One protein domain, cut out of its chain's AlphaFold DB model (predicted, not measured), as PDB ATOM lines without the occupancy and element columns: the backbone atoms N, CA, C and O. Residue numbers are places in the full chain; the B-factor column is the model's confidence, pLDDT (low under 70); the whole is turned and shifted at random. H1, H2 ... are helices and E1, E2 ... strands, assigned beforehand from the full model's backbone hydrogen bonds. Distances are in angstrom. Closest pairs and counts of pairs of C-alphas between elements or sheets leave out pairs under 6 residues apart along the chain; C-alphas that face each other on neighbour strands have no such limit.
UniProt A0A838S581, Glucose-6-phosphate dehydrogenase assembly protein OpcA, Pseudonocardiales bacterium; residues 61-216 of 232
ATOM      1  N   ALA A  61     -25.537  45.652  36.681       89.94
ATOM      2  CA  ALA A  61     -24.879  45.822  37.976       89.94
ATOM      3  C   ALA A  61     -25.190  47.178  38.636       89.94
ATOM      4  O   ALA A  61     -24.935  47.342  39.826       89.94
ATOM      5  N   MET A  62     -25.738  48.141  37.887       85.44
ATOM      6  CA  MET A  62     -26.055  49.487  38.381       85.44
ATOM      7  C   MET A  62     -27.495  49.625  38.901       85.44
ATOM      8  O   MET A  62     -27.868  50.683  39.406       85.44
ATOM      9  N   ARG A  63     -28.313  48.569  38.798       77.00
ATOM     10  CA  ARG A  63     -29.729  48.541  39.205       77.00
ATOM     11  C   ARG A  63     -29.932  47.782  40.517       77.00
ATOM     12  O   ARG A  63     -29.216  46.837  40.836       77.00
ATOM     13  N   GLY A  64     -31.006  48.127  41.228       75.94
ATOM     14  CA  GLY A  64     -31.551  47.268  42.280       75.94
ATOM     15  C   GLY A  64     -32.143  45.975  41.701       75.94
ATOM     16  O   GLY A  64     -32.754  45.992  40.636       75.94
ATOM     17  N   ALA A  65     -31.984  44.862  42.422       84.44
ATOM     18  CA  ALA A  65     -32.433  43.517  42.031       84.44
ATOM     19  C   ALA A  65     -31.923  43.019  40.649       84.44
ATOM     20  O   ALA A  65     -32.735  42.742  39.762       84.44
ATOM     21  N   PRO A  66     -30.600  42.818  40.470       86.12
ATOM     22  CA  PRO A  66     -29.995  42.454  39.179       86.12
ATOM     23  C   PRO A  66     -30.576  41.201  38.512       86.12
ATOM     24  O   PRO A  66     -30.727  41.183  37.295       86.12
ATOM     25  N   ALA A  67     -30.988  40.193  39.289       87.56
ATOM     26  CA  ALA A  67     -31.632  38.991  38.751       87.56
ATOM     27  C   ALA A  67     -32.901  39.320  37.940       87.56
ATOM     28  O   ALA A  67     -33.054  38.865  36.812       87.56
ATOM     29  N   ARG A  68     -33.762  40.207  38.464       90.88
ATOM     30  CA  ARG A  68     -34.976  40.649  37.754       90.88
ATOM     31  C   ARG A  68     -34.644  41.449  36.500       90.88
ATOM     32  O   ARG A  68     -35.374  41.384  35.520       90.88
ATOM     33  N   VAL A  69     -33.560  42.227  36.535       93.56
ATOM     34  CA  VAL A  69     -33.093  42.967  35.356       93.56
ATOM     35  C   VAL A  69     -32.661  41.992  34.267       93.56
ATOM     36  O   VAL A  69     -33.045  42.184  33.119       93.56
ATOM     37  N   LEU A  70     -31.926  40.934  34.614       95.06
ATOM     38  CA  LEU A  70     -31.521  39.909  33.653       95.06
ATOM     39  C   LEU A  70     -32.709  39.125  33.085       95.06
ATOM     40  O   LEU A  70     -32.703  38.849  31.889       95.06
ATOM     41  N   ASP A  71     -33.741  38.835  33.882       94.25
ATOM     42  CA  ASP A  71     -34.985  38.237  33.371       94.25
ATOM     43  C   ASP A  71     -35.649  39.142  32.327       94.25
ATOM     44  O   ASP A  71     -35.957  38.696  31.226       94.25
ATOM     45  N   VAL A  72     -35.780  40.441  32.621       95.19
ATOM     46  CA  VAL A  72     -36.312  41.411  31.650       95.19
ATOM     47  C   VAL A  72     -35.441  41.456  30.393       95.19
ATOM     48  O   VAL A  72     -35.980  41.468  29.293       95.19
ATOM     49  N   ARG A  73     -34.109  41.452  30.534       96.19
ATOM     50  CA  ARG A  73     -33.177  41.454  29.392       96.19
ATOM     51  C   ARG A  73     -33.296  40.198  28.542       96.19
ATOM     52  O   ARG A  73     -33.224  40.313  27.324       96.19
ATOM     53  N   ARG A  74     -33.483  39.030  29.159       96.62
ATOM     54  CA  ARG A  74     -33.741  37.768  28.457       96.62
ATOM     55  C   ARG A  74     -35.033  37.863  27.652       96.62
ATOM     56  O   ARG A  74     -35.024  37.560  26.466       96.62
ATOM     57  N   ASP A  75     -36.111  38.307  28.288       96.00
ATOM     58  CA  ASP A  75     -37.444  38.320  27.681       96.00
ATOM     59  C   ASP A  75     -37.581  39.402  26.591       96.00
ATOM     60  O   ASP A  75     -38.419  39.285  25.700       96.00
ATOM     61  N   SER A  76     -36.752  40.450  26.639       96.00
ATOM     62  CA  SER A  76     -36.776  41.573  25.697       96.00
ATOM     63  C   SER A  76     -35.579  41.641  24.748       96.00
ATOM     64  O   SER A  76     -35.352  42.705  24.168       96.00
ATOM     65  N   TYR A  77     -34.757  40.595  24.660       97.44
ATOM     66  CA  TYR A  77     -33.504  40.658  23.907       97.44
ATOM     67  C   TYR A  77     -33.752  40.953  22.424       97.44
ATOM     68  O   TYR A  77     -34.549  40.283  21.766       97.44
ATOM     69  N   VAL A  78     -33.002  41.911  21.881       97.56
ATOM     70  CA  VAL A  78     -32.940  42.192  20.443       97.56
ATOM     71  C   VAL A  78     -31.481  42.218  19.993       97.56
ATOM     72  O   VAL A  78     -30.613  42.735  20.698       97.56
ATOM     73  N   ALA A  79     -31.202  41.694  18.795       97.06
ATOM     74  CA  ALA A  79     -29.871  41.730  18.194       97.06
ATOM     75  C   ALA A  79     -29.280  43.155  18.226       97.06
ATOM     76  O   ALA A  79     -29.915  44.118  17.794       97.06
ATOM     77  N   GLY A  80     -28.073  43.289  18.783       95.62
ATOM     78  CA  GLY A  80     -27.425  44.577  19.065       95.62
ATOM     79  C   GLY A  80     -27.490  45.008  20.537       95.62
ATOM     80  O   GLY A  80     -26.731  45.891  20.935       95.62
ATOM     81  N   ASP A  81     -28.312  44.360  21.366       97.56
ATOM     82  CA  ASP A  81     -28.303  44.547  22.822       97.56
ATOM     83  C   ASP A  81     -27.112  43.819  23.464       97.56
ATOM     84  O   ASP A  81     -26.745  42.708  23.071       97.56
ATOM     85  N   THR A  82     -26.523  44.436  24.485       97.50
ATOM     86  CA  THR A  82     -25.466  43.864  25.332       97.50
ATOM     87  C   THR A  82     -25.555  44.448  26.743       97.50
ATOM     88  O   THR A  82     -26.228  45.457  26.976       97.50
ATOM     89  N   ASP A  83     -24.845  43.846  27.692       97.25
ATOM     90  CA  ASP A  83     -24.752  44.343  29.062       97.25
ATOM     91  C   ASP A  83     -23.305  44.324  29.561       97.25
ATOM     92  O   ASP A  83     -22.593  43.333  29.406       97.25
ATOM     93  N   LEU A  84     -22.847  45.389  30.218       97.25
ATOM     94  CA  LEU A  84     -21.474  45.447  30.725       97.25
ATOM     95  C   LEU A  84     -21.190  44.374  31.787       97.25
ATOM     96  O   LEU A  84     -20.029  44.016  32.003       97.25
ATOM     97  N   ALA A  85     -22.202  43.828  32.468       96.00
ATOM     98  CA  ALA A  85     -22.029  42.670  33.345       96.00
ATOM     99  C   ALA A  85     -21.534  41.433  32.578       96.00
ATOM    100  O   ALA A  85     -20.772  40.653  33.153       96.00
ATOM    101  N   TRP A  86     -21.894  41.288  31.298       97.62
ATOM    102  CA  TRP A  86     -21.384  40.258  30.391       97.62
ATOM    103  C   TRP A  86     -19.947  40.551  29.944       97.62
ATOM    104  O   TRP A  86     -19.068  39.693  30.054       97.62
ATOM    105  N   THR A  87     -19.655  41.785  29.537       97.50
ATOM    106  CA  THR A  87     -18.308  42.212  29.112       97.50
ATOM    107  C   THR A  87     -17.263  42.049  30.221       97.50
ATOM    108  O   THR A  87     -16.101  41.697  29.987       97.50
ATOM    109  N   ARG A  88     -17.663  42.236  31.485       96.31
ATOM    110  CA  ARG A  88     -16.797  41.990  32.653       96.31
ATOM    111  C   ARG A  88     -16.301  40.540  32.743       96.31
ATOM    112  O   ARG A  88     -15.305  40.292  33.422       96.31
ATOM    113  N   LEU A  89     -16.955  39.602  32.054       97.25
ATOM    114  CA  LEU A  89     -16.642  38.172  32.064       97.25
ATOM    115  C   LEU A  89     -15.638  37.738  31.003       97.25
ATOM    116  O   LEU A  89     -15.244  36.580  31.026       97.25
ATOM    117  N   THR A  90     -15.219  38.599  30.074       96.88
ATOM    118  CA  THR A  90     -14.394  38.186  28.921       96.88
ATOM    119  C   THR A  90     -13.144  37.402  29.326       96.88
ATOM    120  O   THR A  90     -12.901  36.323  28.793       96.88
ATOM    121  N   THR A  91     -12.406  37.862  30.342       96.75
ATOM    122  CA  THR A  91     -11.232  37.133  30.850       96.75
ATOM    123  C   THR A  91     -11.610  35.805  31.510       96.75
ATOM    124  O   THR A  91     -10.948  34.803  31.276       96.75
ATOM    125  N   TRP A  92     -12.690  35.766  32.297       97.69
ATOM    126  CA  TRP A  92     -13.169  34.530  32.927       97.69
ATOM    127  C   TRP A  92     -13.562  33.481  31.887       97.69
ATOM    128  O   TRP A  92     -13.126  32.338  31.977       97.69
ATOM    129  N   ARG A  93     -14.328  33.886  30.870       97.94
ATOM    130  CA  ARG A  93     -14.751  33.016  29.766       97.94
ATOM    131  C   ARG A  93     -13.554  32.465  29.000       97.94
ATOM    132  O   ARG A  93     -13.492  31.263  28.777       97.94
ATOM    133  N   GLY A  94     -12.590  33.325  28.661       97.75
ATOM    134  CA  GLY A  94     -11.373  32.913  27.962       97.75
ATOM    135  C   GLY A  94     -10.538  31.907  28.756       97.75
ATOM    136  O   GLY A  94     -10.095  30.910  28.197       97.75
ATOM    137  N   LEU A  95     -10.371  32.121  30.066       97.62
ATOM    138  CA  LEU A  95      -9.618  31.203  30.926       97.62
ATOM    139  C   LEU A  95     -10.303  29.844  31.089       97.62
ATOM    140  O   LEU A  95      -9.622  28.825  31.056       97.62
ATOM    141  N   LEU A  96     -11.629  29.825  31.253       97.50
ATOM    142  CA  LEU A  96     -12.393  28.580  31.371       97.50
ATOM    143  C   LEU A  96     -12.388  27.792  30.058       97.50
ATOM    144  O   LEU A  96     -12.161  26.589  30.085       97.50
ATOM    145  N   ALA A  97     -12.573  28.466  28.920       97.25
ATOM    146  CA  ALA A  97     -12.473  27.829  27.607       97.25
ATOM    147  C   ALA A  97     -11.075  27.221  27.394       97.25
ATOM    148  O   ALA A  97     -10.953  26.025  27.157       97.25
ATOM    149  N   ALA A  98     -10.017  28.002  27.634       96.25
ATOM    150  CA  ALA A  98      -8.636  27.534  27.492       96.25
ATOM    151  C   ALA A  98      -8.243  26.420  28.485       96.25
ATOM    152  O   ALA A  98      -7.254  25.718  28.270       96.25
ATOM    153  N   ALA A  99      -8.953  26.284  29.606       94.88
ATOM    154  CA  ALA A  99      -8.784  25.169  30.535       94.88
ATOM    155  C   ALA A  99      -9.445  23.887  29.995       94.88
ATOM    156  O   ALA A  99      -8.872  22.804  30.087       94.88
ATOM    157  N   LEU A 100     -10.622  24.008  29.374       94.69
ATOM    158  CA  LEU A 100     -11.328  22.886  28.748       94.69
ATOM    159  C   LEU A 100     -10.625  22.361  27.485       94.69
ATOM    160  O   LEU A 100     -10.695  21.160  27.227       94.69
ATOM    161  N   ASP A 101      -9.899  23.225  26.769       93.69
ATOM    162  CA  ASP A 101      -9.105  22.886  25.577       93.69
ATOM    163  C   ASP A 101      -7.829  22.077  25.882       93.69
ATOM    164  O   ASP A 101      -7.042  21.783  24.984       93.69
ATOM    165  N   GLN A 102      -7.591  21.710  27.143       89.12
ATOM    166  CA  GLN A 102      -6.445  20.900  27.550       89.12
ATOM    167  C   GLN A 102      -6.845  19.445  27.815       89.12
ATOM    168  O   GLN A 102      -7.963  19.143  28.251       89.12
ATOM    169  N   GLN A 103      -5.897  18.531  27.589       85.75
ATOM    170  CA  GLN A 103      -6.045  17.126  27.964       85.75
ATOM    171  C   GLN A 103      -6.359  16.994  29.466       85.75
ATOM    172  O   GLN A 103      -5.831  17.775  30.265       85.75
ATOM    173  N   PRO A 104      -7.195  16.018  29.868       87.19
ATOM    174  CA  PRO A 104      -7.662  14.859  29.088       87.19
ATOM    175  C   PRO A 104      -8.912  15.060  28.196       87.19
ATOM    176  O   PRO A 104      -9.444  14.069  27.713       87.19
ATOM    177  N   HIS A 105      -9.382  16.291  27.938       89.06
ATOM    178  CA  HIS A 105     -10.615  16.564  27.161       89.06
ATOM    179  C   HIS A 105     -11.858  15.801  27.656       89.06
ATOM    180  O   HIS A 105     -12.740  15.448  26.880       89.06
ATOM    181  N   GLU A 106     -11.926  15.543  28.961       92.19
ATOM    182  CA  GLU A 106     -13.074  14.894  29.583       92.19
ATOM    183  C   GLU A 106     -14.300  15.809  29.593       92.19
ATOM    184  O   GLU A 106     -14.196  17.039  29.739       92.19
ATOM    185  N   ASP A 107     -15.473  15.189  29.524       95.12
ATOM    186  CA  ASP A 107     -16.737  15.887  29.696       95.12
ATOM    187  C   ASP A 107     -16.827  16.498  31.097       95.12
ATOM    188  O   ASP A 107     -16.423  15.909  32.104       95.12
ATOM    189  N   VAL A 108     -17.362  17.716  31.154       97.81
ATOM    190  CA  VAL A 108     -17.778  18.323  32.419       97.81
ATOM    191  C   VAL A 108     -19.070  17.636  32.852       97.81
ATOM    192  O   VAL A 108     -19.973  17.473  32.044       97.81
ATOM    193  N   GLU A 109     -19.177  17.248  34.118       98.12
ATOM    194  CA  GLU A 109     -20.371  16.579  34.656       98.12
ATOM    195  C   GLU A 109     -21.322  17.584  35.319       98.12
ATOM    196  O   GLU A 109     -22.539  17.509  35.165       98.12
ATOM    197  N   THR A 110     -20.768  18.560  36.047       98.25
ATOM    198  CA  THR A 110     -21.528  19.624  36.722       98.25
ATOM    199  C   THR A 110     -20.696  20.894  36.826       98.25
ATOM    200  O   THR A 110     -19.464  20.831  36.860       98.25
ATOM    201  N   VAL A 111     -21.353  22.042  36.971       98.62
ATOM    202  CA  VAL A 111     -20.688  23.332  37.196       98.62
ATOM    203  C   VAL A 111     -21.223  24.002  38.454       98.62
ATOM    204  O   VAL A 111     -22.431  24.051  38.670       98.62
ATOM    205  N   THR A 112     -20.336  24.601  39.244       98.44
ATOM    206  CA  THR A 112     -20.707  25.548  40.304       98.44
ATOM    207  C   THR A 112     -20.108  26.916  40.015       98.44
ATOM    208  O   THR A 112     -18.903  27.042  39.809       98.44
ATOM    209  N   VAL A 113     -20.941  27.956  40.019       97.75
ATOM    210  CA  VAL A 113     -20.523  29.351  39.849       97.75
ATOM    211  C   VAL A 113     -20.834  30.124  41.124       97.75
ATOM    212  O   VAL A 113     -21.989  30.210  41.546       97.75
ATOM    213  N   THR A 114     -19.808  30.726  41.719       96.31
ATOM    214  CA  THR A 114     -19.885  31.386  43.023       96.31
ATOM    215  C   THR A 114     -19.604  32.883  42.918       96.31
ATOM    216  O   THR A 114     -18.677  33.333  42.237       96.31
ATOM    217  N   GLY A 115     -20.408  33.684  43.615       93.88
ATOM    218  CA  GLY A 115     -20.206  35.129  43.727       93.88
ATOM    219  C   GLY A 115     -21.257  35.821  44.589       93.88
ATOM    220  O   GLY A 115     -22.174  35.175  45.106       93.88
ATOM    221  N   ALA A 116     -21.140  37.140  44.722       91.62
ATOM    222  CA  ALA A 116     -22.048  37.953  45.528       91.62
ATOM    223  C   ALA A 116     -23.507  37.806  45.066       91.62
ATOM    224  O   ALA A 116     -23.766  37.572  43.886       91.62
ATOM    225  N   ALA A 117     -24.466  37.906  45.988       89.00
ATOM    226  CA  ALA A 117     -25.884  37.660  45.698       89.00
ATOM    227  C   ALA A 117     -26.483  38.629  44.659       89.00
ATOM    228  O   ALA A 117     -27.452  38.294  43.993       89.00
ATOM    229  N   ASP A 118     -25.883  39.803  44.513       89.12
ATOM    230  CA  ASP A 118     -26.250  40.896  43.616       89.12
ATOM    231  C   ASP A 118     -25.349  40.972  42.370       89.12
ATOM    232  O   ASP A 118     -25.231  42.020  41.745       89.12
ATOM    233  N   SER A 119     -24.668  39.882  42.007       93.12
ATOM    234  CA  SER A 119     -23.719  39.862  40.891       93.12
ATOM    235  C   SER A 119     -24.359  39.330  39.599       93.12
ATOM    236  O   SER A 119     -24.323  38.114  39.379       93.12
ATOM    237  N   PRO A 120     -24.843  40.198  38.682       94.88
ATOM    238  CA  PRO A 120     -25.389  39.752  37.396       94.88
ATOM    239  C   PRO A 120     -24.333  39.062  36.529       94.88
ATOM    240  O   PRO A 120     -24.642  38.148  35.776       94.88
ATOM    241  N   SER A 121     -23.058  39.439  36.671       96.50
ATOM    242  CA  SER A 121     -21.942  38.739  36.028       96.50
ATOM    243  C   SER A 121     -21.872  37.266  36.444       96.50
ATOM    244  O   SER A 121     -21.548  36.408  35.631       96.50
ATOM    245  N   THR A 122     -22.171  36.949  37.704       96.31
ATOM    246  CA  THR A 122     -22.144  35.557  38.172       96.31
ATOM    247  C   THR A 122     -23.294  34.757  37.563       96.31
ATOM    248  O   THR A 122     -23.088  33.621  37.145       96.31
ATOM    249  N   ASP A 123     -24.471  35.366  37.445       96.44
ATOM    250  CA  ASP A 123     -25.650  34.718  36.866       96.44
ATOM    251  C   ASP A 123     -25.472  34.512  35.353       96.44
ATOM    252  O   ASP A 123     -25.665  33.407  34.849       96.44
ATOM    253  N   LEU A 124     -24.978  35.527  34.636       98.12
ATOM    254  CA  LEU A 124     -24.660  35.436  33.209       98.12
ATOM    255  C   LEU A 124     -23.585  34.384  32.907       98.12
ATOM    256  O   LEU A 124     -23.683  33.682  31.902       98.12
ATOM    257  N   LEU A 125     -22.567  34.241  33.764       98.44
ATOM    258  CA  LEU A 125     -21.558  33.198  33.577       98.44
ATOM    259  C   LEU A 125     -22.153  31.798  33.774       98.44
ATOM    260  O   LEU A 125     -21.828  30.892  33.009       98.44
ATOM    261  N   ALA A 126     -23.043  31.630  34.756       98.19
ATOM    262  CA  ALA A 126     -23.767  30.379  34.965       98.19
ATOM    263  C   ALA A 126     -24.668  30.040  33.767       98.19
ATOM    264  O   ALA A 126     -24.615  28.919  33.262       98.19
ATOM    265  N   GLY A 127     -25.421  31.019  33.254       98.25
ATOM    266  CA  GLY A 127     -26.246  30.861  32.054       98.25
ATOM    267  C   GLY A 127     -25.421  30.495  30.816       98.25
ATOM    268  O   GLY A 127     -25.782  29.577  30.080       98.25
ATOM    269  N   TRP A 128     -24.263  31.133  30.623       98.62
ATOM    270  CA  TRP A 128     -23.339  30.802  29.536       98.62
ATOM    271  C   TRP A 128     -22.780  29.381  29.638       98.62
ATOM    272  O   TRP A 128     -22.854  28.636  28.660       98.62
ATOM    273  N   LEU A 129     -22.253  28.986  30.803       98.56
ATOM    274  CA  LEU A 129     -21.705  27.640  31.005       98.56
ATOM    275  C   LEU A 129     -22.782  26.576  30.796       98.56
ATOM    276  O   LEU A 129     -22.528  25.583  30.120       98.56
ATOM    277  N   ARG A 130     -24.006  26.821  31.275       98.06
ATOM    278  CA  ARG A 130     -25.140  25.927  31.026       98.06
ATOM    279  C   ARG A 130     -25.455  25.818  29.540       98.06
ATOM    280  O   ARG A 130     -25.607  24.715  29.030       98.06
ATOM    281  N   SER A 131     -25.540  26.951  28.843       97.75
ATOM    282  CA  SER A 131     -25.830  26.978  27.408       97.75
ATOM    283  C   SER A 131     -24.759  26.272  26.575       97.75
ATOM    284  O   SER A 131     -25.100  25.693  25.547       97.75
ATOM    285  N   ARG A 132     -23.485  26.334  26.979       97.44
ATOM    286  CA  ARG A 132     -22.372  25.749  26.217       97.44
ATOM    287  C   ARG A 132     -22.119  24.283  26.524       97.44
ATOM    288  O   ARG A 132     -21.743  23.557  25.617       97.44
ATOM    289  N   LEU A 133     -22.295  23.877  27.777       97.12
ATOM    290  CA  LEU A 133     -21.968  22.525  28.226       97.12
ATOM    291  C   LEU A 133     -23.195  21.607  28.263       97.12
ATOM    292  O   LEU A 133     -23.041  20.399  28.168       97.12
ATOM    293  N   GLY A 134     -24.409  22.150  28.406       96.56
ATOM    294  CA  GLY A 134     -25.631  21.343  28.506       96.56
ATOM    295  C   GLY A 134     -25.767  20.557  29.817       96.56
ATOM    296  O   GLY A 134     -26.604  19.665  29.909       96.56
ATOM    297  N   VAL A 135     -24.964  20.888  30.830       97.62
ATOM    298  CA  VAL A 135     -24.893  20.175  32.117       97.62
ATOM    299  C   VAL A 135     -25.604  20.944  33.232       97.62
ATOM    300  O   VAL A 135     -25.835  22.151  33.091       97.62
ATOM    301  N   PRO A 136     -25.917  20.297  34.371       97.81
ATOM    302  CA  PRO A 136     -26.400  20.995  35.555       97.81
ATOM    303  C   PRO A 136     -25.413  22.073  36.012       97.81
ATOM    304  O   PRO A 136     -24.224  21.814  36.229       97.81
ATOM    305  N   VAL A 137     -25.921  23.297  36.170       98.44
ATOM    306  CA  VAL A 137     -25.151  24.441  36.662       98.44
ATOM    307  C   VAL A 137     -25.817  24.997  37.905       98.44
ATOM    308  O   VAL A 137     -26.964  25.444  37.863       98.44
ATOM    309  N   ARG A 138     -25.063  25.017  38.998       97.62
ATOM    310  CA  ARG A 138     -25.474  25.573  40.279       97.62
ATOM    311  C   ARG A 138     -24.862  26.949  40.500       97.62
ATOM    312  O   ARG A 138     -23.668  27.166  40.293       97.62
ATOM    313  N   ARG A 139     -25.679  27.872  40.994       95.25
ATOM    314  CA  ARG A 139     -25.286  29.226  41.372       95.25
ATOM    315  C   ARG A 139     -25.221  29.370  42.892       95.25
ATOM    316  O   ARG A 139     -26.250  29.471  43.556       95.25
ATOM    317  N   ASP A 140     -24.011  29.452  43.439       95.06
ATOM    318  CA  ASP A 140     -23.757  29.569  44.881       95.06
ATOM    319  C   ASP A 140     -23.390  30.988  45.312       95.06
ATOM    320  O   ASP A 140     -22.744  31.739  44.584       95.06
ATOM    321  N   ARG A 141     -23.791  31.377  46.524       91.62
ATOM    322  CA  ARG A 141     -23.523  32.713  47.077       91.62
ATOM    323  C   ARG A 141     -22.193  32.736  47.827       91.62
ATOM    324  O   ARG A 141     -21.968  31.904  48.701       91.62
ATOM    325  N   SER A 142     -21.336  33.710  47.524       87.25
ATOM    326  CA  SER A 142     -20.135  33.953  48.327       87.25
ATOM    327  C   SER A 142     -20.506  34.607  49.660       87.25
ATOM    328  O   SER A 142     -21.355  35.496  49.715       87.25
ATOM    329  N   GLY A 143     -19.850  34.176  50.741       70.88
ATOM    330  CA  GLY A 143     -19.943  34.843  52.046       70.88
ATOM    331  C   GLY A 143     -19.168  36.166  52.104       70.88
ATOM    332  O   GLY A 143     -19.430  36.995  52.969       70.88
ATOM    333  N   SER A 144     -18.230  36.380  51.177       62.72
ATOM    334  CA  SER A 144     -17.544  37.654  50.976       62.72
ATOM    335  C   SER A 144     -18.297  38.516  49.960       62.72
ATOM    336  O   SER A 144     -18.797  38.021  48.946       62.72
ATOM    337  N   GLY A 145     -18.391  39.819  50.228       60.81
ATOM    338  CA  GLY A 145     -18.964  40.777  49.285       60.81
ATOM    339  C   GLY A 145     -18.094  40.953  48.034       60.81
ATOM    340  O   GLY A 145     -16.872  40.822  48.084       60.81
ATOM    341  N   GLY A 146     -18.719  41.318  46.911       71.69
ATOM    342  CA  GLY A 146     -18.013  41.877  45.755       71.69
ATOM    343  C   GLY A 146     -17.889  40.985  44.511       71.69
ATOM    344  O   GLY A 146     -16.787  40.602  44.103       71.69
ATOM    345  N   GLY A 147     -19.005  40.804  43.806       83.81
ATOM    346  CA  GLY A 147     -19.037  40.236  42.456       83.81
ATOM    347  C   GLY A 147     -18.648  38.757  42.387       83.81
ATOM    348  O   GLY A 147     -18.768  38.014  43.357       83.81
ATOM    349  N   MET A 148     -18.195  38.316  41.214       90.88
ATOM    350  CA  MET A 148     -17.814  36.923  40.969       90.88
ATOM    351  C   MET A 148     -16.523  36.525  41.697       90.88
ATOM    352  O   MET A 148     -15.526  37.260  41.636       90.88
ATOM    353  N   SER A 149     -16.538  35.347  42.325       93.44
ATOM    354  CA  SER A 149     -15.443  34.844  43.152       93.44
ATOM    355  C   SER A 149     -14.860  33.517  42.678       93.44
ATOM    356  O   SER A 149     -13.651  33.360  42.785       93.44
ATOM    357  N   ALA A 150     -15.659  32.562  42.193       96.06
ATOM    358  CA  ALA A 150     -15.128  31.261  41.784       96.06
ATOM    359  C   ALA A 150     -16.010  30.541  40.761       96.06
ATOM    360  O   ALA A 150     -17.216  30.778  40.692       96.06
ATOM    361  N   VAL A 151     -15.395  29.637  40.006       98.25
ATOM    362  CA  VAL A 151     -16.046  28.683  39.107       98.25
ATOM    363  C   VAL A 151     -15.376  27.332  39.295       98.25
ATOM    364  O   VAL A 151     -14.149  27.254  39.259       98.25
ATOM    365  N   VAL A 152     -16.178  26.287  39.464       98.44
ATOM    366  CA  VAL A 152     -15.723  24.899  39.566       98.44
ATOM    367  C   VAL A 152     -16.411  24.092  38.473       98.44
ATOM    368  O   VAL A 152     -17.641  24.038  38.434       98.44
ATOM    369  N   LEU A 153     -15.628  23.484  37.583       98.44
ATOM    370  CA  LEU A 153     -16.092  22.538  36.566       98.44
ATOM    371  C   LEU A 153     -15.712  21.131  37.036       98.44
ATOM    372  O   LEU A 153     -14.530  20.788  37.042       98.44
ATOM    373  N   SER A 154     -16.687  20.327  37.457       97.88
ATOM    374  CA  SER A 154     -16.439  18.963  37.940       97.88
ATOM    375  C   SER A 154     -16.244  18.011  36.765       97.88
ATOM    376  O   SER A 154     -17.083  17.972  35.865       97.88
ATOM    377  N   ARG A 155     -15.164  17.230  36.795       95.88
ATOM    378  CA  ARG A 155     -14.859  16.149  35.848       95.88
ATOM    379  C   ARG A 155     -14.452  14.898  36.617       95.88
ATOM    380  O   ARG A 155     -14.082  14.985  37.791       95.88
ATOM    381  N   ARG A 156     -14.439  13.753  35.933       94.25
ATOM    382  CA  ARG A 156     -14.055  12.458  36.508       94.25
ATOM    383  C   ARG A 156     -12.637  12.454  37.084       94.25
ATOM    384  O   ARG A 156     -12.430  11.928  38.173       94.25
ATOM    385  N   SER A 157     -11.671  13.047  36.379       91.44
ATOM    386  CA  SER A 157     -10.273  13.158  36.833       91.44
ATOM    387  C   SER A 157     -10.053  14.181  37.957       91.44
ATOM    388  O   SER A 157      -8.973  14.229  38.546       91.44
ATOM    389  N   GLY A 158     -11.068  14.986  38.278       94.38
ATOM    390  CA  GLY A 158     -11.016  16.057  39.269       94.38
ATOM    391  C   GLY A 158     -11.449  17.408  38.691       94.38
ATOM    392  O   GLY A 158     -11.593  17.566  37.478       94.38
ATOM    393  N   PRO A 159     -11.705  18.404  39.551       96.81
ATOM    394  CA  PRO A 159     -12.290  19.666  39.122       96.81
ATOM    395  C   PRO A 159     -11.274  20.612  38.476       96.81
ATOM    396  O   PRO A 159     -10.136  20.718  38.927       96.81
ATOM    397  N   ILE A 160     -11.727  21.389  37.491       97.62
ATOM    398  CA  ILE A 160     -11.077  22.650  37.112       97.62
ATOM    399  C   ILE A 160     -11.659  23.745  37.999       97.62
ATOM    400  O   ILE A 160     -12.864  24.000  37.956       97.62
ATOM    401  N   GLU A 161     -10.812  24.422  38.767       98.06
ATOM    402  CA  GLU A 161     -11.221  25.535  39.620       98.06
ATOM    403  C   GLU A 161     -10.545  26.831  39.180       98.06
ATOM    404  O   GLU A 161      -9.320  26.925  39.138       98.06
ATOM    405  N   LEU A 162     -11.346  27.857  38.895       97.81
ATOM    406  CA  LEU A 162     -10.878  29.230  38.744       97.81
ATOM    407  C   LEU A 162     -11.443  30.057  39.896       97.81
ATOM    408  O   LEU A 162     -12.645  30.311  39.939       97.81
ATOM    409  N   SER A 163     -10.593  30.498  40.818       95.81
ATOM    410  CA  SER A 163     -11.005  31.259  42.002       95.81
ATOM    411  C   SER A 163     -10.260  32.585  42.113       95.81
ATOM    412  O   SER A 163      -9.109  32.707  41.721       95.81
ATOM    413  N   ARG A 164     -10.930  33.619  42.622       93.94
ATOM    414  CA  ARG A 164     -10.400  34.972  42.843       93.94
ATOM    415  C   ARG A 164     -10.956  35.534  44.157       93.94
ATOM    416  O   ARG A 164     -11.895  36.337  44.131       93.94
ATOM    417  N   PRO A 165     -10.405  35.125  45.309       82.50
ATOM    418  CA  PRO A 165     -10.924  35.526  46.615       82.50
ATOM    419  C   PRO A 165     -10.629  36.994  46.968       82.50
ATOM    420  O   PRO A 165     -11.430  37.626  47.650       82.50
ATOM    421  N   ASP A 166      -9.519  37.560  46.482       81.31
ATOM    422  CA  ASP A 166      -9.049  38.916  46.824       81.31
ATOM    423  C   ASP A 166      -9.501  40.010  45.829       81.31
ATOM    424  O   ASP A 166      -9.171  41.190  45.974       81.31
ATOM    425  N   GLY A 167     -10.242  39.623  44.784       83.19
ATOM    426  CA  GLY A 167     -10.709  40.513  43.718       83.19
ATOM    427  C   GLY A 167      -9.639  40.975  42.716       83.19
ATOM    428  O   GLY A 167      -9.973  41.743  41.807       83.19
ATOM    429  N   LYS A 168      -8.388  40.514  42.836       87.12
ATOM    430  CA  LYS A 168      -7.250  40.942  42.005       87.12
ATOM    431  C   LYS A 168      -6.556  39.778  41.306       87.12
ATOM    432  O   LYS A 168      -6.386  39.832  40.087       87.12
ATOM    433  N   ILE A 169      -6.153  38.755  42.052       92.69
ATOM    434  CA  ILE A 169      -5.389  37.620  41.534       92.69
ATOM    435  C   ILE A 169      -6.290  36.392  41.531       92.69
ATOM    436  O   ILE A 169      -6.847  36.002  42.554       92.69
ATOM    437  N   GLY A 170      -6.449  35.811  40.345       94.94
ATOM    438  CA  GLY A 170      -7.099  34.525  40.172       94.94
ATOM    439  C   GLY A 170      -6.094  33.383  40.303       94.94
ATOM    440  O   GLY A 170      -4.940  33.531  39.903       94.94
ATOM    441  N   THR A 171      -6.543  32.245  40.813       97.31
ATOM    442  CA  THR A 171      -5.833  30.968  40.775       97.31
ATOM    443  C   THR A 171      -6.635  30.008  39.910       97.31
ATOM    444  O   THR A 171      -7.822  29.805  40.160       97.31
ATOM    445  N   LEU A 172      -5.992  29.450  38.885       97.56
ATOM    446  CA  LEU A 172      -6.527  28.362  38.074       97.56
ATOM    447  C   LEU A 172      -5.845  27.059  38.492       97.56
ATOM    448  O   LEU A 172      -4.643  26.908  38.261       97.56
ATOM    449  N   SER A 173      -6.613  26.152  39.088       97.06
ATOM    450  CA  SER A 173      -6.180  24.822  39.513       97.06
ATOM    451  C   SER A 173      -6.811  23.756  38.624       97.06
ATOM    452  O   SER A 173      -7.990  23.852  38.270       97.06
ATOM    453  N   GLN A 174      -6.011  22.773  38.212       94.19
ATOM    454  CA  GLN A 174      -6.436  21.666  37.356       94.19
ATOM    455  C   GLN A 174      -5.684  20.388  37.755       94.19
ATOM    456  O   GLN A 174      -4.496  20.472  38.080       94.19
ATOM    457  N   PRO A 175      -6.314  19.202  37.694       92.38
ATOM    458  CA  PRO A 175      -5.644  17.950  38.021       92.38
ATOM    459  C   PRO A 175      -4.405  17.725  37.147       92.38
ATOM    460  O   PRO A 175      -4.429  17.949  35.938       92.38
ATOM    461  N   GLY A 176      -3.308  17.285  37.769       89.75
ATOM    462  CA  GLY A 176      -2.059  16.979  37.066       89.75
ATOM    463  C   GLY A 176      -1.266  18.198  36.577       89.75
ATOM    464  O   GLY A 176      -0.266  18.019  35.885       89.75
ATOM    465  N   GLN A 177      -1.669  19.421  36.936       90.38
ATOM    466  CA  GLN A 177      -0.968  20.652  36.565       90.38
ATOM    467  C   GLN A 177      -0.681  21.524  37.794       90.38
ATOM    468  O   GLN A 177      -1.451  21.507  38.753       90.38
ATOM    469  N   PRO A 178       0.408  22.312  37.786       94.25
ATOM    470  CA  PRO A 178       0.639  23.296  38.832       94.25
ATOM    471  C   PRO A 178      -0.397  24.424  38.764       94.25
ATOM    472  O   PRO A 178      -0.806  24.855  37.681       94.25
ATOM    473  N   ASP A 179      -0.756  24.958  39.929       96.25
ATOM    474  CA  ASP A 179      -1.644  26.111  40.032       96.25
ATOM    475  C   ASP A 179      -1.076  27.324  39.287       96.25
ATOM    476  O   ASP A 179       0.077  27.734  39.474       96.25
ATOM    477  N   ARG A 180      -1.916  27.956  38.465       95.62
ATOM    478  CA  ARG A 180      -1.549  29.158  37.707       95.62
ATOM    479  C   ARG A 180      -2.146  30.393  38.359       95.62
ATOM    480  O   ARG A 180      -3.366  30.537  38.433       95.62
ATOM    481  N   ARG A 181      -1.287  31.324  38.777       95.94
ATOM    482  CA  ARG A 181      -1.708  32.649  39.255       95.94
ATOM    483  C   ARG A 181      -1.852  33.605  38.080       95.94
ATOM    484  O   ARG A 181      -0.916  33.789  37.309       95.94
ATOM    485  N   ILE A 182      -3.020  34.220  37.953       95.00
ATOM    486  CA  ILE A 182      -3.396  35.036  36.798       95.00
ATOM    487  C   ILE A 182      -3.917  36.385  37.287       95.00
ATOM    488  O   ILE A 182      -4.675  36.468  38.254       95.00
ATOM    489  N   ALA A 183      -3.539  37.464  36.603       93.19
ATOM    490  CA  ALA A 183      -4.144  38.768  36.837       93.19
ATOM    491  C   ALA A 183      -5.613  38.725  36.392       93.19
ATOM    492  O   ALA A 183      -5.918  38.735  35.202       93.19
ATOM    493  N   LEU A 184      -6.529  38.685  37.355       93.62
ATOM    494  CA  LEU A 184      -7.963  38.554  37.112       93.62
ATOM    495  C   LEU A 184      -8.700  39.715  37.767       93.62
ATOM    496  O   LEU A 184      -9.710  39.537  38.425       93.62
ATOM    497  N   GLN A 185      -8.178  40.927  37.637       92.06
ATOM    498  CA  GLN A 185      -8.706  42.100  38.333       92.06
ATOM    499  C   GLN A 185     -10.123  42.437  37.855       92.06
ATOM    500  O   GLN A 185     -10.507  42.147  36.718       92.06
ATOM    501  N   ARG A 186     -10.927  43.070  38.715       90.81
ATOM    502  CA  ARG A 186     -12.226  43.600  38.282       90.81
ATOM    503  C   ARG A 186     -12.019  44.628  37.167       90.81
ATOM    504  O   ARG A 186     -11.251  45.575  37.323       90.81
ATOM    505  N   ARG A 187     -12.729  44.441  36.056       93.19
ATOM    506  CA  ARG A 187     -12.650  45.337  34.901       93.19
ATOM    507  C   ARG A 187     -13.377  46.648  35.183       93.19
ATOM    508  O   ARG A 187     -14.483  46.642  35.728       93.19
ATOM    509  N   LYS A 188     -12.765  47.768  34.795       94.50
ATOM    510  CA  LYS A 188     -13.386  49.096  34.887       94.50
ATOM    511  C   LYS A 188     -14.403  49.270  33.759       94.50
ATOM    512  O   LYS A 188     -14.233  48.707  32.679       94.50
ATOM    513  N   VAL A 189     -15.417  50.107  33.992       95.69
ATOM    514  CA  VAL A 189     -16.460  50.431  32.997       95.69
ATOM    515  C   VAL A 189     -15.844  50.912  31.683       95.69
ATOM    516  O   VAL A 189     -16.191  50.389  30.635       95.69
ATOM    517  N   ARG A 190     -14.855  51.816  31.737       96.06
ATOM    518  CA  ARG A 190     -14.130  52.303  30.551       96.06
ATOM    519  C   ARG A 190     -13.538  51.169  29.713       96.06
ATOM    520  O   ARG A 190     -13.643  51.196  28.495       96.06
ATOM    521  N   ASP A 191     -12.923  50.179  30.357       96.38
ATOM    522  CA  ASP A 191     -12.261  49.083  29.648       96.38
ATOM    523  C   ASP A 191     -13.285  48.100  29.058       96.38
ATOM    524  O   ASP A 191     -12.983  47.418  28.081       96.38
ATOM    525  N   CYS A 192     -14.482  48.019  29.650       97.19
ATOM    526  CA  CYS A 192     -15.605  47.254  29.107       97.19
ATOM    527  C   CYS A 192     -16.244  47.998  27.926       97.19
ATOM    528  O   CYS A 192     -16.394  47.420  26.862       97.19
ATOM    529  N   LEU A 193     -16.517  49.298  28.056       96.81
ATOM    530  CA  LEU A 193     -17.018  50.122  26.951       96.81
ATOM    531  C   LEU A 193     -16.067  50.103  25.756       96.81
ATOM    532  O   LEU A 193     -16.499  49.868  24.636       96.81
ATOM    533  N   ALA A 194     -14.765  50.272  25.986       96.50
ATOM    534  CA  ALA A 194     -13.773  50.189  24.920       96.50
ATOM    535  C   ALA A 194     -13.767  48.820  24.217       96.50
ATOM    536  O   ALA A 194     -13.340  48.739  23.073       96.50
ATOM    537  N   GLU A 195     -14.193  47.745  24.887       96.19
ATOM    538  CA  GLU A 195     -14.371  46.430  24.267       96.19
ATOM    539  C   GLU A 195     -15.637  46.345  23.432       96.19
ATOM    540  O   GLU A 195     -15.557  45.940  22.275       96.19
ATOM    541  N   GLU A 196     -16.763  46.801  23.974       95.56
ATOM    542  CA  GLU A 196     -18.033  46.835  23.248       95.56
ATOM    543  C   GLU A 196     -17.963  47.711  21.993       95.56
ATOM    544  O   GLU A 196     -18.613  47.411  21.002       95.56
ATOM    545  N   LEU A 197     -17.134  48.760  21.998       95.19
ATOM    546  CA  LEU A 197     -16.931  49.629  20.836       95.19
ATOM    547  C   LEU A 197     -16.019  49.025  19.754       95.19
ATOM    548  O   LEU A 197     -15.968  49.563  18.651       95.19
ATOM    549  N   ARG A 198     -15.297  47.925  20.026       93.69
ATOM    550  CA  ARG A 198     -14.441  47.261  19.019       93.69
ATOM    551  C   ARG A 198     -15.214  46.344  18.075       93.69
ATOM    552  O   ARG A 198     -14.717  46.056  16.991       93.69
ATOM    553  N   ARG A 199     -16.383  45.852  18.489       88.88
ATOM    554  CA  ARG A 199     -17.226  44.956  17.694       88.88
ATOM    555  C   ARG A 199     -18.690  45.277  17.958       88.88
ATOM    556  O   ARG A 199     -19.175  45.074  19.066       88.88
ATOM    557  N   LEU A 200     -19.374  45.759  16.925       93.56
ATOM    558  CA  LEU A 200     -20.749  46.251  17.030       93.56
ATOM    559  C   LEU A 200     -21.798  45.247  16.539       93.56
ATOM    560  O   LEU A 200     -22.992  45.509  16.676       93.56
ATOM    561  N   ASP A 201     -21.366  44.100  16.014       92.88
ATOM    562  CA  ASP A 201     -22.258  43.009  15.628       92.88
ATOM    563  C   ASP A 201     -23.043  42.463  16.828       92.88
ATOM    564  O   ASP A 201     -22.661  42.616  17.997       92.88
ATOM    565  N   ALA A 202     -24.135  41.760  16.531       92.88
ATOM    566  CA  ALA A 202     -24.887  41.042  17.546       92.88
ATOM    567  C   ALA A 202     -23.981  40.054  18.308       92.88
ATOM    568  O   ALA A 202     -23.180  39.327  17.719       92.88
ATOM    569  N   ASP A 203     -24.118  40.033  19.637       94.81
ATOM    570  CA  ASP A 203     -23.453  39.043  20.484       94.81
ATOM    571  C   ASP A 203     -24.415  37.874  20.734       94.81
ATOM    572  O   ASP A 203     -25.206  37.870  21.679       94.81
ATOM    573  N   GLU A 204     -24.360  36.877  19.854       95.44
ATOM    574  CA  GLU A 204     -25.157  35.650  19.969       95.44
ATOM    575  C   GLU A 204     -24.777  34.827  21.208       95.44
ATOM    576  O   GLU A 204     -25.592  34.080  21.751       95.44
ATOM    577  N   ILE A 205     -23.539  34.969  21.700       97.19
ATOM    578  CA  ILE A 205     -23.066  34.273  22.899       97.19
ATOM    579  C   ILE A 205     -23.737  34.869  24.139       97.19
ATOM    580  O   ILE A 205     -24.121  34.119  25.037       97.19
ATOM    581  N   TYR A 206     -23.906  36.192  24.174       97.94
ATOM    582  CA  TYR A 206     -24.679  36.886  25.201       97.94
ATOM    583  C   TYR A 206     -26.155  36.474  25.173       97.94
ATOM    584  O   TYR A 206     -26.707  36.130  26.219       97.94
ATOM    585  N   ALA A 207     -26.776  36.426  23.989       97.69
ATOM    586  CA  ALA A 207     -28.158  35.959  23.837       97.69
ATOM    587  C   ALA A 207     -28.340  34.532  24.386       97.69
ATOM    588  O   ALA A 207     -29.255  34.258  25.165       97.69
ATOM    589  N   ALA A 208     -27.414  33.631  24.048       97.88
ATOM    590  CA  ALA A 208     -27.406  32.261  24.548       97.88
ATOM    591  C   ALA A 208     -27.185  32.192  26.073       97.88
ATOM    592  O   ALA A 208     -27.825  31.394  26.760       97.88
ATOM    593  N   ALA A 209     -26.329  33.058  26.625       98.31
ATOM    594  CA  ALA A 209     -26.113  33.161  28.066       98.31
ATOM    595  C   ALA A 209     -27.383  33.605  28.812       98.31
ATOM    596  O   ALA A 209     -27.708  33.019  29.845       98.31
ATOM    597  N   LEU A 210     -28.123  34.583  28.273       97.94
ATOM    598  CA  LEU A 210     -29.424  35.010  28.804       97.94
ATOM    599  C   LEU A 210     -30.450  33.872  28.776       97.94
ATOM    600  O   LEU A 210     -31.112  33.615  29.781       97.94
ATOM    601  N   ALA A 211     -30.564  33.160  27.652       97.06
ATOM    602  CA  ALA A 211     -31.465  32.013  27.529       97.06
ATOM    603  C   ALA A 211     -31.107  30.893  28.522       97.06
ATOM    604  O   ALA A 211     -31.984  30.259  29.110       97.06
ATOM    605  N   GLY A 212     -29.810  30.689  28.768       96.50
ATOM    606  CA  GLY A 212     -29.300  29.706  29.717       96.50
ATOM    607  C   GLY A 212     -29.701  29.956  31.174       96.50
ATOM    608  O   GLY A 212     -29.694  29.006  31.952       96.50
ATOM    609  N   LEU A 213     -30.101  31.176  31.552       95.00
ATOM    610  CA  LEU A 213     -30.475  31.509  32.935       95.00
ATOM    611  C   LEU A 213     -31.642  30.666  33.469       95.00
ATOM    612  O   LEU A 213     -31.649  30.317  34.645       95.00
ATOM    613  N   ALA A 214     -32.603  30.301  32.613       90.69
ATOM    614  CA  ALA A 214     -33.850  29.646  33.023       90.69
ATOM    615  C   ALA A 214     -33.668  28.259  33.671       90.69
ATOM    616  O   ALA A 214     -34.579  27.772  34.332       90.69
ATOM    617  N   GLY A 215     -32.513  27.612  33.491       87.44
ATOM    618  CA  GLY A 215     -32.233  26.303  34.086       87.44
ATOM    619  C   GLY A 215     -31.013  26.278  35.002       87.44
ATOM    620  O   GLY A 215     -30.445  25.206  35.199       87.44
ATOM    621  N   VAL A 216     -30.574  27.436  35.497       92.75
ATOM    622  CA  VAL A 216     -29.538  27.518  36.534       92.75
ATOM    623  C   VAL A 216     -30.176  27.259  37.898       92.75
ATOM    624  O   VAL A 216     -31.158  27.898  38.272       92.75
TER     625      VAL A 216
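This is residues 61 to 216 of the 232 residues of the protein "Glucose-6-phosphate dehydrogenase assembly protein OpcA" of Pseudonocardiales bacterium (UniProt A0A838S581). One twisted sheet of six strands forms a wall, with H3 and H4 over one face and no helix on the other. H6 crosses H4, while H1, E1, H2 and H5 lie off the sheet, H1 and H2 touching H4, and H5 touching H2. The printed part has 156 residues, with the named elements H1 E1 H2 H3 E2 H4 E3 E4 E5 E6 E7 H5 H6 along it, class mixed, helices and strands. The sheet is mixed, in the order E3 E2 E4 E5 E6 E7. The whole is compact, with a radius of gyration of the C-alphas of 15.1 A, and rounded, spanning 43 by 32 by 30 A.

From the first residue come H1 (residues 66 to 75), E1 (81 to 83), H2 (84 to 87), H3 (90 to 100), E2 (110 to 115), H4 (120 to 133), E3 (137 to 141), E4 (148 to 154), E5 (160 to 163), E6 (169 to 173), E7 (180 to 183), H5 (189 to 196) and H6 (204 to 215). E1 pairs with no named strand. H3 is on the sheet at a height of 9.4 A, over E5 and E6. H4, the hub, is on the same face at 9.0 A, over E3 and E2. E2, H4 and E3 form a strand-helix-strand unit, two parallel neighbour strands with a helix between, its crossover right-handed; N 138 and O 111 are 2.8 A apart. E2 and E4 are antiparallel, N 114 to O 150 being 2.8 A. E4 to E7 form a meander, each strand the antiparallel neighbour of the one before, with N 151 to O 162, N 171 to O 163 and N 170 to O 182 each 2.8 A. H4 touches H6 about perpendicular, at 87 degrees, the closest C-alphas being Trp 128 and Ala 209, 3.9 A. With residues 120 to 123 alone H4 touches H1, the closest C-alphas being Pro 66 and Pro 120, 5.6 A. H2 touches H5, the closest C-alphas being Thr 87 and Cys 192, 5.7 A. Every O i to N i+4 pair is within hydrogen-bond range in H1, H3, H4 and H5; in H6 6 of 8 are, and H2 is too short for such a pair.

H1 begins at C-alpha 66 (-29.995, 42.454, 39.179) and is 14.3 A long. H3 is 15.6 A, E2 17.1 A, H4 19.8 A and E4 18.3 A. H6, 18.4 A, ends at C-alpha 215 (-32.233, 26.303, 34.086).

The C-alphas farthest apart, Ser 76 and Gly 176, are 44.0 A apart. The printed part has no cut and no long link. Mean pLDDT of the printed part is 93.7; residues 144 to 145 are under 70.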